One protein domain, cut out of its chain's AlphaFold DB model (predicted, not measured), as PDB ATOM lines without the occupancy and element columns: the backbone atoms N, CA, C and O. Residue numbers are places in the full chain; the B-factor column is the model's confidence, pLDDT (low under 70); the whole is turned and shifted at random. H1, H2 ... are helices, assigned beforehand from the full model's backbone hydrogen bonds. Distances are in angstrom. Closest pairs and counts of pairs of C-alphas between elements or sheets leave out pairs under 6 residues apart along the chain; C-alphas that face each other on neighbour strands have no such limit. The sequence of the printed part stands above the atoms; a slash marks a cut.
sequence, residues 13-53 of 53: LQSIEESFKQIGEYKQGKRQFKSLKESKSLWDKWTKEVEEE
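AT A GLANCE: This is residues 13 to 53 of the 53 residues of an uncharacterized protein of Clostridium beijerinckii (UniProt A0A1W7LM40). Two helices, H1 and H2, stand as the arms of a wide, open V, joined at its base by an extended link, residues 28 to 35. The space between the arms is empty. The printed part has 41 residues with two named helices, H1 then H2, and no named strand; the class is all helix. It is extended, with a radius of gyration of the C-alphas of 14.4 A, and spans 38 by 25 by 11 A, only just flat.

HOW THE PARTS SIT: H1, residues 13 to 27, and H2, residues 36 to 51, are apart, with no C-alpha of the one within 8 A of the other. In H1 and H2 every O i to N i+4 pair is within hydrogen-bond range.

IN THESE COORDINATES: H1 begins at C-alpha 13, (1.066, 19.479, 37.569), and is 21.5 A long. H2 is 22.9 A long and ends at C-alpha 51, (-26.414, 20.479, 18.335).

THE WHOLE: The C-alphas of Gln 28 and Glu 53, the two farthest apart, are 40.4 A apart. The link from H1 to H2, 8 residues, is short but not tight. The printed part has no cut. Its mean pLDDT is 92.5; residues 52 to 53 are under 70.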
ATOM      1  N   LEU A  13       0.685  19.863  36.211       95.31
ATOM      2  CA  LEU A  13       1.066  19.479  37.569       95.31
ATOM      3  C   LEU A  13      -0.113  19.619  38.542       95.31
ATOM      4  O   LEU A  13      -0.452  18.657  39.222       95.31
ATOM      5  N   GLN A  14      -0.804  20.761  38.516       95.19
ATOM      6  CA  GLN A  14      -2.003  20.987  39.334       95.19
ATOM      7  C   GLN A  14      -3.112  19.971  39.027       95.19
ATOM      8  O   GLN A  14      -3.779  19.479  39.935       95.19
ATOM      9  N   SER A  15      -3.301  19.611  37.753       94.38
ATOM     10  CA  SER A  15      -4.273  18.583  37.367       94.38
ATOM     11  C   SER A  15      -3.917  17.198  37.922       94.38
ATOM     12  O   SER A  15      -4.815  16.429  38.276       94.38
ATOM     13  N   ILE A  16      -2.628  16.857  37.976       96.12
ATOM     14  CA  ILE A  16      -2.147  15.582  38.521       96.12
ATOM     15  C   ILE A  16      -2.320  15.557  40.043       96.12
ATOM     16  O   ILE A  16      -2.844  14.578  40.577       96.12
ATOM     17  N   GLU A  17      -1.933  16.633  40.731       97.31
ATOM     18  CA  GLU A  17      -2.098  16.780  42.184       97.31
ATOM     19  C   GLU A  17      -3.562  16.614  42.604       97.31
ATOM     20  O   GLU A  17      -3.875  15.819  43.495       97.31
ATOM     21  N   GLU A  18      -4.473  17.296  41.908       95.62
ATOM     22  CA  GLU A  18      -5.904  17.171  42.159       95.62
ATOM     23  C   GLU A  18      -6.376  15.732  41.901       95.62
ATOM     24  O   GLU A  18      -7.068  15.157  42.735       95.62
ATOM     25  N   SER A  19      -5.932  15.082  40.821       94.50
ATOM     26  CA  SER A  19      -6.308  13.687  40.534       94.50
ATOM     27  C   SER A  19      -5.917  12.728  41.667       94.50
ATOM     28  O   SER A  19      -6.729  11.900  42.090       94.50
ATOM     29  N   PHE A  20      -4.704  12.856  42.217       97.25
ATOM     30  CA  PHE A  20      -4.268  12.030  43.348       97.25
ATOM     31  C   PHE A  20      -5.093  12.281  44.611       97.25
ATOM     32  O   PHE A  20      -5.475  11.323  45.293       97.25
ATOM     33  N   LYS A  21      -5.428  13.543  44.897       96.81
ATOM     34  CA  LYS A  21      -6.317  13.901  46.007       96.81
ATOM     35  C   LYS A  21      -7.684  13.230  45.862       96.81
ATOM     36  O   LYS A  21      -8.152  12.595  46.804       96.81
ATOM     37  N   GLN A  22      -8.287  13.290  44.676       95.94
ATOM     38  CA  GLN A  22      -9.600  12.692  44.412       95.94
ATOM     39  C   GLN A  22      -9.601  11.169  44.569       95.94
ATOM     40  O   GLN A  22     -10.545  10.603  45.125       95.94
ATOM     41  N   ILE A  23      -8.532  10.496  44.128       95.94
ATOM     42  CA  ILE A  23      -8.347   9.055  44.344       95.94
ATOM     43  C   ILE A  23      -8.268   8.746  45.846       95.94
ATOM     44  O   ILE A  23      -8.879   7.781  46.310       95.94
ATOM     45  N   GLY A  24      -7.541   9.563  46.614       97.44
ATOM     46  CA  GLY A  24      -7.467   9.446  48.070       97.44
ATOM     47  C   GLY A  24      -8.833   9.604  48.746       97.44
ATOM     48  O   GLY A  24      -9.218   8.765  49.559       97.44
ATOM     49  N   GLU A  25      -9.596  10.631  48.370       97.81
ATOM     50  CA  GLU A  25     -10.952  10.879  48.882       97.81
ATOM     51  C   GLU A  25     -11.913   9.726  48.574       97.81
ATOM     52  O   GLU A  25     -12.707   9.342  49.433       97.81
ATOM     53  N   TYR A  26     -11.818   9.143  47.374       96.44
ATOM     54  CA  TYR A  26     -12.623   7.984  46.990       96.44
ATOM     55  C   TYR A  26     -12.307   6.765  47.857       96.44
ATOM     56  O   TYR A  26     -13.212   6.148  48.416       96.44
ATOM     57  N   LYS A  27     -11.016   6.457  48.051       95.56
ATOM     58  CA  LYS A  27     -10.582   5.349  48.918       95.56
ATOM     59  C   LYS A  27     -11.020   5.527  50.375       95.56
ATOM     60  O   LYS A  27     -11.246   4.539  51.062       95.56
ATOM     61  N   GLN A  28     -11.149   6.770  50.841       97.12
ATOM     62  CA  GLN A  28     -11.645   7.103  52.182       97.12
ATOM     63  C   GLN A  28     -13.181   7.136  52.280       97.12
ATOM     64  O   GLN A  28     -13.707   7.447  53.345       97.12
ATOM     65  N   GLY A  29     -13.910   6.888  51.187       95.50
ATOM     66  CA  GLY A  29     -15.372   6.991  51.147       95.50
ATOM     67  C   GLY A  29     -15.910   8.426  51.232       95.50
ATOM     68  O   GLY A  29     -17.113   8.616  51.379       95.50
ATOM     69  N   LYS A  30     -15.046   9.444  51.130       95.94
ATOM     70  CA  LYS A  30     -15.420  10.873  51.169       95.94
ATOM     71  C   LYS A  30     -15.899  11.398  49.820       95.94
ATOM     72  O   LYS A  30     -16.531  12.447  49.754       95.94
ATOM     73  N   ARG A  31     -15.576  10.681  48.745       94.50
ATOM     74  CA  ARG A  31     -15.983  10.991  47.376       94.50
ATOM     75  C   ARG A  31     -16.617   9.761  46.748       94.50
ATOM     76  O   ARG A  31     -16.092   8.660  46.869       94.50
ATOM     77  N   GLN A  32     -17.705   9.971  46.019       93.19
ATOM     78  CA  GLN A  32     -18.293   8.971  45.137       93.19
ATOM     79  C   GLN A  32     -18.164   9.454  43.694       93.19
ATOM     80  O   GLN A  32     -18.391  10.628  43.397       93.19
ATOM     81  N   PHE A  33     -17.755   8.558  42.799       89.56
ATOM     82  CA  PHE A  33     -17.776   8.839  41.370       89.56
ATOM     83  C   PHE A  33     -19.157   8.539  40.803       89.56
ATOM     84  O   PHE A  33     -19.884   7.691  41.320       89.56
ATOM     85  N   LYS A  34     -19.495   9.239  39.721       92.69
ATOM     86  CA  LYS A  34     -20.727   8.986  38.980       92.69
ATOM     87  C   LYS A  34     -20.723   7.550  38.474       92.69
ATOM     88  O   LYS A  34     -19.709   7.047  37.989       92.69
ATOM     89  N   SER A  35     -21.878   6.915  38.541       94.31
ATOM     90  CA  SER A  35     -22.125   5.658  37.860       94.31
ATOM     91  C   SER A  35     -21.974   5.822  36.345       94.31
ATOM     92  O   SER A  35     -22.027   6.925  35.783       94.31
ATOM     93  N   LEU A  36     -21.841   4.690  35.655       94.25
ATOM     94  CA  LEU A  36     -21.813   4.670  34.195       94.25
ATOM     95  C   LEU A  36     -23.091   5.281  33.593       94.25
ATOM     96  O   LEU A  36     -23.020   6.013  32.611       94.25
ATOM     97  N   LYS A  37     -24.253   5.027  34.212       95.69
ATOM     98  CA  LYS A  37     -25.549   5.558  33.767       95.69
ATOM     99  C   LYS A  37     -25.609   7.081  33.882       95.69
ATOM    100  O   LYS A  37     -26.021   7.743  32.934       95.69
ATOM    101  N   GLU A  38     -25.176   7.630  35.014       95.75
ATOM    102  CA  GLU A  38     -25.119   9.083  35.224       95.75
ATOM    103  C   GLU A  38     -24.139   9.745  34.256       95.75
ATOM    104  O   GLU A  38     -24.440  10.790  33.684       95.75
ATOM    105  N   SER A  39     -22.989   9.108  34.027       95.38
ATOM    106  CA  SER A  39     -21.993   9.598  33.075       95.38
ATOM    107  C   SER A  39     -22.556   9.624  31.654       95.38
ATOM    108  O   SER A  39     -22.422  10.633  30.969       95.38
ATOM    109  N   LYS A  40     -23.252   8.562  31.230       96.06
ATOM    110  CA  LYS A  40     -23.904   8.501  29.916       96.06
ATOM    111  C   LYS A  40     -24.953   9.602  29.744       96.06
ATOM    112  O   LYS A  40     -24.941  10.289  28.735       96.06
ATOM    113  N   SER A  41     -25.797   9.825  30.752       96.25
ATOM    114  CA  SER A  41     -26.820  10.874  30.683       96.25
ATOM    115  C   SER A  41     -26.232  12.285  30.569       96.25
ATOM    116  O   SER A  41     -26.862  13.144  29.961       96.25
ATOM    117  N   LEU A  42     -25.061  12.541  31.162       95.50
ATOM    118  CA  LEU A  42     -24.357  13.819  31.011       95.50
ATOM    119  C   LEU A  42     -23.785  13.989  29.607       95.50
ATOM    120  O   LEU A  42     -23.938  15.059  29.030       95.50
ATOM    121  N   TRP A  43     -23.186  12.932  29.055       94.56
ATOM    122  CA  TRP A  43     -22.731  12.926  27.666       94.56
ATOM    123  C   TRP A  43     -23.878  13.208  26.698       94.56
ATOM    124  O   TRP A  43     -23.766  14.124  25.891       94.56
ATOM    125  N   ASP A  44     -25.006  12.508  26.849       94.94
ATOM    126  CA  ASP A  44     -26.189  12.710  26.005       94.94
ATOM    127  C   ASP A  44     -26.722  14.155  26.098       94.94
ATOM    128  O   ASP A  44     -27.210  14.702  25.110       94.94
ATOM    129  N   LYS A  45     -26.630  14.791  27.278       94.62
ATOM    130  CA  LYS A  45     -27.024  16.196  27.483       94.62
ATOM    131  C   LYS A  45     -26.083  17.155  26.757       94.62
ATOM    132  O   LYS A  45     -26.559  18.023  26.037       94.62
ATOM    133  N   TRP A  46     -24.773  16.977  26.910       92.44
ATOM    134  CA  TRP A  46     -23.777  17.822  26.249       92.44
ATOM    135  C   TRP A  46     -23.824  17.708  24.730       92.44
ATOM    136  O   TRP A  46     -23.678  18.712  24.046       92.44
ATOM    137  N   THR A  47     -24.058  16.509  24.190       92.38
ATOM    138  CA  THR A  47     -24.198  16.334  22.739       92.38
ATOM    139  C   THR A  47     -25.369  17.140  22.186       92.38
ATOM    140  O   THR A  47     -25.216  17.777  21.152       92.38
ATOM    141  N   LYS A  48     -26.502  17.185  22.897       91.25
ATOM    142  CA  LYS A  48     -27.652  18.010  22.498       91.25
ATOM    143  C   LYS A  48     -27.367  19.505  22.596       91.25
ATOM    144  O   LYS A  48     -27.721  20.235  21.687       91.25
ATOM    145  N   GLU A  49     -26.702  19.945  23.664       89.19
ATOM    146  CA  GLU A  49     -26.325  21.357  23.836       89.19
ATOM    147  C   GLU A  49     -25.418  21.851  22.695       89.19
ATOM    148  O   GLU A  49     -25.546  22.994  22.282       89.19
ATOM    149  N   VAL A  50     -24.558  20.985  22.143       83.00
ATOM    150  CA  VAL A  50     -23.716  21.304  20.973       83.00
ATOM    151  C   VAL A  50     -24.503  21.305  19.658       83.00
ATOM    152  O   VAL A  50     -24.149  22.037  18.744       83.00
ATOM    153  N   GLU A  51     -25.544  20.480  19.524       73.06
ATOM    154  CA  GLU A  51     -26.414  20.479  18.335       73.06
ATOM    155  C   GLU A  51     -27.358  21.694  18.288       73.06
ATOM    156  O   GLU A  51     -27.868  22.032  17.221       73.06
ATOM    157  N   GLU A  52     -27.603  22.328  19.437       69.75
ATOM    158  CA  GLU A  52     -28.463  23.505  19.592       69.75
ATOM    159  C   GLU A  52     -27.695  24.851  19.522       69.75
ATOM    160  O   GLU A  52     -28.345  25.899  19.467       69.75
ATOM    161  N   GLU A  53     -26.352  24.835  19.496       52.84
ATOM    162  CA  GLU A  53     -25.457  25.993  19.241       52.84
ATOM    163  C   GLU A  53     -25.186  26.226  17.742       52.84
ATOM    164  O   GLU A  53     -25.144  27.415  17.339       52.84
TER     165      GLU A  53